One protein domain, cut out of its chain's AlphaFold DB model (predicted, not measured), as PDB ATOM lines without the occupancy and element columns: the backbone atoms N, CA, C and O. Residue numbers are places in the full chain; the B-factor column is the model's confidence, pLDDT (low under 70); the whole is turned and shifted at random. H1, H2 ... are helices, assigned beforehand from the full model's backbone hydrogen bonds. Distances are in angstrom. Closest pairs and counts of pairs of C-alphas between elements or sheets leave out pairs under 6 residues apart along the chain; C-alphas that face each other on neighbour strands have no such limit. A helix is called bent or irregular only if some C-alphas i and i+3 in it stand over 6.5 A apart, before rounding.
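What this domain is: This is residues 18 to 69 and 79 to 95 of the 683 residues of the protein "Reverse transcriptase domain-containing protein" of Bugula neritina (UniProt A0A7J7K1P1). Four helices make a small rounded cluster: H2 and H4 run side by side in the same direction, close together where they begin and spreading toward their last residues, with the long H1 running the opposite way on one side of this pair and H3 crossing on the other side. H1 is only loosely joined to the rest, with its first residue by the end of H4 and Phe 28 near H2. The printed part has 69 residues with four named helices, H1, H2, H3 and H4 in that order, and no named strand; the class is all helix. It is compact, with a radius of gyration of the C-alphas of 11.6 A and spans of 30 by 29 by 19 A.

How they stand to each other: H1, residues 18 to 34, is the longest helix and touches no helix. It is close but not clearly touching H4, residues 79 to 94: the closest C-alphas, those of Arg 18 and Phe 94, are 5.2 A apart, and the two run opposite ways at a shallow tilt of 24 degrees. H1 is also close but not clearly touching H2, residues 42 to 53, at a steep tilt of 48 degrees, opposite ways; their closest C-alphas, those of Phe 28 and Leu 49, are 8.0 A apart. H2 and H4 touch and run the same way at a shallow tilt of 27 degrees. They touch with residues 42 to 46 of H2 and residues 79 to 86 of H4 alone, and the closest C-alphas of the two helices are those of Pro 42 and Tyr 83, 5.5 A apart. H3, residues 55 to 63, touches H2 at residues 50 to 51 of H2, opposite ways at a steep tilt of 49 degrees; the closest C-alphas, those of Ile 50 and Ala 57, are 5.6 A apart. H3 is about perpendicular to H4, at 74 degrees, and close but not clearly touching it, with the C-alphas of His 61 and Phe 90 the closest at 7.9 A. H1 and H3 are apart. In H2 every O i to N i+4 pair is within hydrogen-bond range; the counts are 11 of 13 in H1, 4 of 5 in H3 and 10 of 12 in H4.

Where its parts are: H1 begins at C-alpha 18, (162.011, 100.556, 95.998), and measures 25.1 A from first to last C-alpha; it is irregular, with C-alphas 19 and 22 7.0 A apart. H2 measures 16.5 A, from C-alpha 42 at (155.638, 124.899, 97.342), and H3 13.5 A. H4 measures 24.5 A and ends at C-alpha 94, (163.124, 104.699, 98.908); it is irregular, with C-alphas 80 and 83 7.4 A apart.

The domain as a whole: The two C-alphas farthest apart, those of Ala 34 and Gln 69, are 31.2 A apart. Residues 70 to 78 are not printed, in the link from H3 to H4, and C-alphas 69 and 79 are 12.7 A apart across this cut. Of the links printed whole, H2 to H3 is tight and H1 to H2 is short. The mean pLDDT of the printed part is 78.8; it is under 70 at residues 64 to 69 and 79 to 81.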
ATOM      1  N   ARG A  18     160.710 100.353  96.669       71.06
ATOM      2  CA  ARG A  18     162.011 100.556  95.998       71.06
ATOM      3  C   ARG A  18     161.941 100.379  94.475       71.06
ATOM      4  O   ARG A  18     162.505 101.177  93.735       71.06
ATOM      5  N   SER A  19     161.256  99.341  93.993       72.88
ATOM      6  CA  SER A  19     161.172  99.046  92.555       72.88
ATOM      7  C   SER A  19     160.158  99.932  91.828       72.88
ATOM      8  O   SER A  19     160.307 100.189  90.634       72.88
ATOM      9  N   THR A  20     159.141 100.425  92.539       80.81
ATOM     10  CA  THR A  20     158.044 101.214  91.958       80.81
ATOM     11  C   THR A  20     158.257 102.728  92.057       80.81
ATOM     12  O   THR A  20     157.701 103.467  91.240       80.81
ATOM     13  N   TRP A  21     159.096 103.201  92.990       84.94
ATOM     14  CA  TRP A  21     159.332 104.625  93.259       84.94
ATOM     15  C   TRP A  21     159.787 105.419  92.035       84.94
ATOM     16  O   TRP A  21     159.229 106.474  91.754       84.94
ATOM     17  N   SER A  22     160.766 104.927  91.270       82.38
ATOM     18  CA  SER A  22     161.320 105.659  90.120       82.38
ATOM     19  C   SER A  22     160.271 105.906  89.028       82.38
ATOM     20  O   SER A  22     160.109 107.033  88.551       82.38
ATOM     21  N   ALA A  23     159.507 104.866  88.682       83.44
ATOM     22  CA  ALA A  23     158.427 104.931  87.703       83.44
ATOM     23  C   ALA A  23     157.262 105.802  88.200       83.44
ATOM     24  O   ALA A  23     156.706 106.601  87.438       83.44
ATOM     25  N   TRP A  24     156.910 105.681  89.482       88.56
ATOM     26  CA  TRP A  24     155.850 106.469  90.102       88.56
ATOM     27  C   TRP A  24     156.221 107.958  90.184       88.56
ATOM     28  O   TRP A  24     155.453 108.799  89.714       88.56
ATOM     29  N   LYS A  25     157.433 108.284  90.653       87.31
ATOM     30  CA  LYS A  25     157.994 109.645  90.711       87.31
ATOM     31  C   LYS A  25     157.975 110.310  89.340       87.31
ATOM     32  O   LYS A  25     157.508 111.437  89.205       87.31
ATOM     33  N   GLN A  26     158.435 109.607  88.301       86.12
ATOM     34  CA  GLN A  26     158.425 110.144  86.940       86.12
ATOM     35  C   GLN A  26     156.996 110.438  86.457       86.12
ATOM     36  O   GLN A  26     156.754 111.443  85.785       86.12
ATOM     37  N   ARG A  27     156.035 109.577  86.803       86.94
ATOM     38  CA  ARG A  27     154.623 109.776  86.466       86.94
ATOM     39  C   ARG A  27     154.013 110.956  87.224       86.94
ATOM     40  O   ARG A  27     153.248 111.711  86.624       86.94
ATOM     41  N   PHE A  28     154.375 111.139  88.492       89.06
ATOM     42  CA  PHE A  28     153.953 112.282  89.296       89.06
ATOM     43  C   PHE A  28     154.549 113.600  88.787       89.06
ATOM     44  O   PHE A  28     153.807 114.559  88.623       89.06
ATOM     45  N   GLU A  29     155.834 113.654  88.425       87.62
ATOM     46  CA  GLU A  29     156.435 114.864  87.835       87.62
ATOM     47  C   GLU A  29     155.780 115.246  86.500       87.62
ATOM     48  O   GLU A  29     155.507 116.417  86.238       87.62
ATOM     49  N   ARG A  30     155.428 114.255  85.668       86.25
ATOM     50  CA  ARG A  30     154.641 114.505  84.448       86.25
ATOM     51  C   ARG A  30     153.259 115.069  84.771       86.25
ATOM     52  O   ARG A  30     152.823 116.005  84.106       86.25
ATOM     53  N   TYR A  31     152.589 114.532  85.792       87.44
ATOM     54  CA  TYR A  31     151.331 115.085  86.295       87.44
ATOM     55  C   TYR A  31     151.518 116.515  86.821       87.44
ATOM     56  O   TYR A  31     150.706 117.381  86.502       87.44
ATOM     57  N   ARG A  32     152.606 116.794  87.549       86.75
ATOM     58  CA  ARG A  32     152.904 118.107  88.131       86.75
ATOM     59  C   ARG A  32     153.011 119.189  87.059       86.75
ATOM     60  O   ARG A  32     152.362 120.228  87.170       86.75
ATOM     61  N   THR A  33     153.768 118.910  86.001       85.94
ATOM     62  CA  THR A  33     153.945 119.833  84.873       85.94
ATOM     63  C   THR A  33     152.675 119.947  84.032       85.94
ATOM     64  O   THR A  33     152.258 121.049  83.686       85.94
ATOM     65  N   ALA A  34     152.015 118.827  83.719       82.94
ATOM     66  CA  ALA A  34     150.868 118.826  82.811       82.94
ATOM     67  C   ALA A  34     149.575 119.381  83.443       82.94
ATOM     68  O   ALA A  34     148.745 119.948  82.735       82.94
ATOM     69  N   SER A  35     149.402 119.249  84.764       84.31
ATOM     70  CA  SER A  35     148.255 119.803  85.509       84.31
ATOM     71  C   SER A  35     148.430 121.272  85.914       84.31
ATOM     72  O   SER A  35     147.497 121.879  86.441       84.31
ATOM     73  N   GLY A  36     149.620 121.849  85.704       82.25
ATOM     74  CA  GLY A  36     149.972 123.186  86.190       82.25
ATOM     75  C   GLY A  36     150.224 123.260  87.702       82.25
ATOM     76  O   GLY A  36     150.345 124.357  88.242       82.25
ATOM     77  N   LEU A  37     150.323 122.117  88.395       83.62
ATOM     78  CA  LEU A  37     150.688 122.046  89.815       83.62
ATOM     79  C   LEU A  37     152.077 122.648  90.083       83.62
ATOM     80  O   LEU A  37     152.293 123.207  91.151       83.62
ATOM     81  N   SER A  38     152.980 122.611  89.100       80.81
ATOM     82  CA  SER A  38     154.295 123.262  89.166       80.81
ATOM     83  C   SER A  38     154.237 124.771  89.434       80.81
ATOM     84  O   SER A  38     155.208 125.324  89.937       80.81
ATOM     85  N   ASN A  39     153.118 125.428  89.108       82.38
ATOM     86  CA  ASN A  39     152.936 126.874  89.260       82.38
ATOM     87  C   ASN A  39     152.259 127.253  90.593       82.38
ATOM     88  O   ASN A  39     151.978 128.429  90.820       82.38
ATOM     89  N   LYS A  40     151.926 126.271  91.443       83.50
ATOM     90  CA  LYS A  40     151.316 126.494  92.764       83.50
ATOM     91  C   LYS A  40     152.378 126.719  93.841       83.50
ATOM     92  O   LYS A  40     153.557 126.465  93.614       83.50
ATOM     93  N   THR A  41     151.952 127.157  95.025       82.69
ATOM     94  CA  THR A  41     152.857 127.347  96.173       82.69
ATOM     95  C   THR A  41     153.580 126.039  96.548       82.69
ATOM     96  O   THR A  41     152.976 124.968  96.424       82.69
ATOM     97  N   PRO A  42     154.855 126.085  96.977       79.62
ATOM     98  CA  PRO A  42     155.638 124.899  97.342       79.62
ATOM     99  C   PRO A  42     154.951 123.995  98.377       79.62
ATOM    100  O   PRO A  42     155.016 122.771  98.265       79.62
ATOM    101  N   GLU A  43     154.223 124.579  99.328       79.94
ATOM    102  CA  GLU A  43     153.466 123.873 100.367       79.94
ATOM    103  C   GLU A  43     152.314 123.068  99.754       79.94
ATOM    104  O   GLU A  43     152.176 121.875 100.014       79.94
ATOM    105  N   GLN A  44     151.550 123.681  98.841       81.50
ATOM    106  CA  GLN A  44     150.478 122.990  98.117       81.50
ATOM    107  C   GLN A  44     151.015 121.865  97.226       81.50
ATOM    108  O   GLN A  44     150.329 120.864  97.020       81.50
ATOM    109  N   GLN A  45     152.224 122.015  96.679       85.06
ATOM    110  CA  GLN A  45     152.864 120.956  95.897       85.06
ATOM    111  C   GLN A  45     153.242 119.754  96.772       85.06
ATOM    112  O   GLN A  45     153.035 118.616  96.349       85.06
ATOM    113  N   VAL A  46     153.750 119.995  97.985       84.12
ATOM    114  CA  VAL A  46     154.092 118.943  98.957       84.12
ATOM    115  C   VAL A  46     152.841 118.248  99.496       84.12
ATOM    116  O   VAL A  46     152.801 117.019  99.521       84.12
ATOM    117  N   ASP A  47     151.798 118.997  99.847       84.19
ATOM    118  CA  ASP A  47     150.553 118.413 100.357       84.19
ATOM    119  C   ASP A  47     149.879 117.524  99.297       84.19
ATOM    120  O   ASP A  47     149.433 116.415  99.595       84.19
ATOM    121  N   ILE A  48     149.870 117.959  98.029       85.94
ATOM    122  CA  ILE A  48     149.334 117.156  96.919       85.94
ATOM    123  C   ILE A  48     150.224 115.938  96.629       85.94
ATOM    124  O   ILE A  48     149.697 114.874  96.308       85.94
ATOM    125  N   LEU A  49     151.549 116.052  96.767       87.50
ATOM    126  CA  LEU A  49     152.466 114.914  96.651       87.50
ATOM    127  C   LEU A  49     152.140 113.837  97.696       87.50
ATOM    128  O   LEU A  49     151.892 112.692  97.321       87.50
ATOM    129  N   ILE A  50     152.077 114.204  98.977       86.69
ATOM    130  CA  ILE A  50     151.818 113.268 100.083       86.69
ATOM    131  C   ILE A  50     150.427 112.638  99.943       86.69
ATOM    132  O   ILE A  50     150.287 111.417 100.023       86.69
ATOM    133  N   TYR A  51     149.412 113.453  99.639       86.69
ATOM    134  CA  TYR A  51     148.036 112.984  99.481       86.69
ATOM    135  C   TYR A  51     147.885 111.968  98.339       86.69
ATOM    136  O   TYR A  51     147.187 110.964  98.477       86.69
ATOM    137  N   VAL A  52     148.553 112.203  97.203       87.44
ATOM    138  CA  VAL A  52     148.513 111.289  96.051       87.44
ATOM    139  C   VAL A  52     149.370 110.039  96.291       87.44
ATOM    140  O   VAL A  52     149.045 108.978  95.757       87.44
ATOM    141  N   MET A  53     150.430 110.125  97.103       84.31
ATOM    142  CA  MET A  53     151.239 108.962  97.486       84.31
ATOM    143  C   MET A  53     150.451 107.971  98.352       84.31
ATOM    144  O   MET A  53     150.531 106.772  98.085       84.31
ATOM    145  N   GLY A  54     149.660 108.450  99.318       86.12
ATOM    146  CA  GLY A  54     148.810 107.624 100.186       86.12
ATOM    147  C   GLY A  54     149.058 107.853 101.680       86.12
ATOM    148  O   GLY A  54     149.958 108.595 102.067       86.12
ATOM    149  N   LYS A  55     148.264 107.200 102.538       82.06
ATOM    150  CA  LYS A  55     148.277 107.412 104.003       82.06
ATOM    151  C   LYS A  55     149.626 107.078 104.642       82.06
ATOM    152  O   LYS A  55     150.048 107.715 105.600       82.06
ATOM    153  N   GLU A  56     150.325 106.094 104.096       81.75
ATOM    154  CA  GLU A  56     151.641 105.663 104.554       81.75
ATOM    155  C   GLU A  56     152.713 106.740 104.300       81.75
ATOM    156  O   GLU A  56     153.670 106.854 105.069       81.75
ATOM    157  N   ALA A  57     152.531 107.585 103.275       83.44
ATOM    158  CA  ALA A  57     153.435 108.694 102.971       83.44
ATOM    159  C   ALA A  57     153.431 109.771 104.060       83.44
ATOM    160  O   ALA A  57     154.472 110.373 104.315       83.44
ATOM    161  N   GLU A  58     152.290 109.998 104.720       81.69
ATOM    162  CA  GLU A  58     152.164 110.975 105.809       81.69
ATOM    163  C   GLU A  58     153.039 110.584 107.003       81.69
ATOM    164  O   GLU A  58     153.759 111.420 107.553       81.69
ATOM    165  N   SER A  59     153.047 109.296 107.364       81.25
ATOM    166  CA  SER A  59     153.895 108.783 108.446       81.25
ATOM    167  C   SER A  59     155.380 108.950 108.126       81.25
ATOM    168  O   SER A  59     156.154 109.345 108.997       81.25
ATOM    169  N   ILE A  60     155.780 108.669 106.883       81.38
ATOM    170  CA  ILE A  60     157.174 108.799 106.437       81.38
ATOM    171  C   ILE A  60     157.580 110.278 106.401       81.38
ATOM    172  O   ILE A  60     158.639 110.638 106.908       81.38
ATOM    173  N   HIS A  61     156.725 111.155 105.878       81.06
ATOM    174  CA  HIS A  61     156.979 112.595 105.849       81.06
ATOM    175  C   HIS A  61     157.167 113.181 107.259       81.06
ATOM    176  O   HIS A  61     158.083 113.974 107.478       81.06
ATOM    177  N   ASN A  62     156.346 112.755 108.225       78.62
ATOM    178  CA  ASN A  62     156.460 113.200 109.616       78.62
ATOM    179  C   ASN A  62     157.755 112.716 110.282       78.62
ATOM    180  O   ASN A  62     158.336 113.450 111.074       78.62
ATOM    181  N   GLN A  63     158.241 111.518 109.942       75.44
ATOM    182  CA  GLN A  63     159.532 111.013 110.427       75.44
ATOM    183  C   GLN A  63     160.722 111.759 109.809       75.44
ATOM    184  O   GLN A  63     161.704 112.036 110.494       75.44
ATOM    185  N   LEU A  64     160.634 112.126 108.528       69.06
ATOM    186  CA  LEU A  64     161.708 112.819 107.806       69.06
ATOM    187  C   LEU A  64     161.881 114.299 108.216       69.06
ATOM    188  O   LEU A  64     162.806 114.943 107.732       69.06
ATOM    189  N   THR A  65     161.030 114.820 109.114       59.22
ATOM    190  CA  THR A  65     161.123 116.123 109.815       59.22
ATOM    191  C   THR A  65     161.680 117.271 108.961       59.22
ATOM    192  O   THR A  65     162.762 117.797 109.210       59.22
ATOM    193  N   ILE A  66     160.929 117.682 107.937       57.31
ATOM    194  CA  ILE A  66     161.333 118.770 107.020       57.31
ATOM    195  C   ILE A  66     160.806 120.143 107.484       57.31
ATOM    196  O   ILE A  66     161.314 121.176 107.056       57.31
ATOM    197  N   ARG A  67     159.812 120.182 108.385       49.22
ATOM    198  CA  ARG A  67     159.106 121.425 108.757       49.22
ATOM    199  C   ARG A  67     159.829 122.328 109.770       49.22
ATOM    200  O   ARG A  67     159.551 123.518 109.749       49.22
ATOM    201  N   ASP A  68     160.781 121.821 110.561       45.56
ATOM    202  CA  ASP A  68     161.371 122.564 111.699       45.56
ATOM    203  C   ASP A  68     162.896 122.780 111.633       45.56
ATOM    204  O   ASP A  68     163.544 123.031 112.646       45.56
ATOM    205  N   GLN A  69     163.512 122.728 110.449       46.38
ATOM    206  CA  GLN A  69     164.913 123.155 110.321       46.38
ATOM    207  C   GLN A  69     165.004 124.669 110.094       46.38
ATOM    208  O   GLN A  69     165.248 125.132 108.977       46.38
ATOM    209  N   THR A  79     161.681 129.845 100.061       51.16
ATOM    210  CA  THR A  79     160.439 129.055  99.956       51.16
ATOM    211  C   THR A  79     160.405 128.154  98.718       51.16
ATOM    212  O   THR A  79     159.864 127.052  98.766       51.16
ATOM    213  N   ASP A  80     161.091 128.545  97.644       56.09
ATOM    214  CA  ASP A  80     161.148 127.817  96.371       56.09
ATOM    215  C   ASP A  80     161.844 126.439  96.446       56.09
ATOM    216  O   ASP A  80     161.745 125.645  95.509       56.09
ATOM    217  N   THR A  81     162.519 126.106  97.554       66.06
ATOM    218  CA  THR A  81     163.285 124.849  97.700       66.06
ATOM    219  C   THR A  81     162.582 123.751  98.505       66.06
ATOM    220  O   THR A  81     163.067 122.619  98.541       66.06
ATOM    221  N   ILE A  82     161.421 124.031  99.106       75.81
ATOM    222  CA  ILE A  82     160.732 123.097 100.017       75.81
ATOM    223  C   ILE A  82     160.313 121.810  99.291       75.81
ATOM    224  O   ILE A  82     160.637 120.712  99.740       75.81
ATOM    225  N   TYR A  83     159.668 121.927  98.125       81.56
ATOM    226  CA  TYR A  83     159.267 120.763  97.322       81.56
ATOM    227  C   TYR A  83     160.472 119.906  96.901       81.56
ATOM    228  O   TYR A  83     160.418 118.679  96.979       81.56
ATOM    229  N   ALA A  84     161.573 120.548  96.495       78.62
ATOM    230  CA  ALA A  84     162.783 119.854  96.064       78.62
ATOM    231  C   ALA A  84     163.417 119.048  97.210       78.62
ATOM    232  O   ALA A  84     163.707 117.866  97.030       78.62
ATOM    233  N   ARG A  85     163.535 119.643  98.406       77.00
ATOM    234  CA  ARG A  85     164.080 118.964  99.595       77.00
ATOM    235  C   ARG A  85     163.198 117.799 100.045       77.00
ATOM    236  O   ARG A  85     163.718 116.730 100.355       77.00
ATOM    237  N   THR A  86     161.874 117.959 100.009       80.94
ATOM    238  CA  THR A  86     160.940 116.866 100.317       80.94
ATOM    239  C   THR A  86     161.064 115.713  99.329       80.94
ATOM    240  O   THR A  86     161.124 114.549  99.732       80.94
ATOM    241  N   LEU A  87     161.173 116.014  98.035       84.00
ATOM    242  CA  LEU A  87     161.342 114.993  97.006       84.00
ATOM    243  C   LEU A  87     162.697 114.273  97.112       84.00
ATOM    244  O   LEU A  87     162.767 113.070  96.850       84.00
ATOM    245  N   GLU A  88     163.763 114.976  97.499       78.69
ATOM    246  CA  GLU A  88     165.083 114.392  97.772       78.69
ATOM    247  C   GLU A  88     165.076 113.488  99.005       78.69
ATOM    248  O   GLU A  88     165.605 112.377  98.936       78.69
ATOM    249  N   ALA A  89     164.420 113.905 100.089       79.62
ATOM    250  CA  ALA A  89     164.282 113.100 101.300       79.62
ATOM    251  C   ALA A  89     163.539 111.783 101.022       79.62
ATOM    252  O   ALA A  89     164.017 110.708 101.387       79.62
ATOM    253  N   PHE A  90     162.425 111.836 100.279       83.62
ATOM    254  CA  PHE A  90     161.737 110.624  99.828       83.62
ATOM    255  C   PHE A  90     162.600 109.779  98.883       83.62
ATOM    256  O   PHE A  90     162.590 108.552  98.967       83.62
ATOM    257  N   ASN A  91     163.388 110.410  98.006       81.56
ATOM    258  CA  ASN A  91     164.287 109.681  97.119       81.56
ATOM    259  C   ASN A  91     165.383 108.933  97.892       81.56
ATOM    260  O   ASN A  91     165.657 107.788  97.555       81.56
ATOM    261  N   GLY A  92     165.957 109.536  98.937       73.38
ATOM    262  CA  GLY A  92     166.920 108.873  99.821       73.38
ATOM    263  C   GLY A  92     166.296 107.758 100.665       73.38
ATOM    264  O   GLY A  92     166.929 106.725 100.874       73.38
ATOM    265  N   TYR A  93     165.040 107.927 101.091       79.19
ATOM    266  CA  TYR A  93     164.307 106.910 101.848       79.19
ATOM    267  C   TYR A  93     163.992 105.662 101.002       79.19
ATOM    268  O   TYR A  93     164.229 104.537 101.442       79.19
ATOM    269  N   PHE A  94     163.497 105.833  99.770       79.69
ATOM    270  CA  PHE A  94     163.124 104.699  98.908       79.69
ATOM    271  C   PHE A  94     164.296 104.110  98.111       79.69
ATOM    272  O   PHE A  94     164.310 102.904  97.847       79.69
ATOM    273  N   ASN A  95     165.294 104.932  97.777       70.44
ATOM    274  CA  ASN A  95     166.545 104.524  97.143       70.44
ATOM    275  C   ASN A  95     167.727 104.912  98.043       70.44
ATOM    276  O   ASN A  95     168.403 105.909  97.766       70.44
TER     277      ASN A  95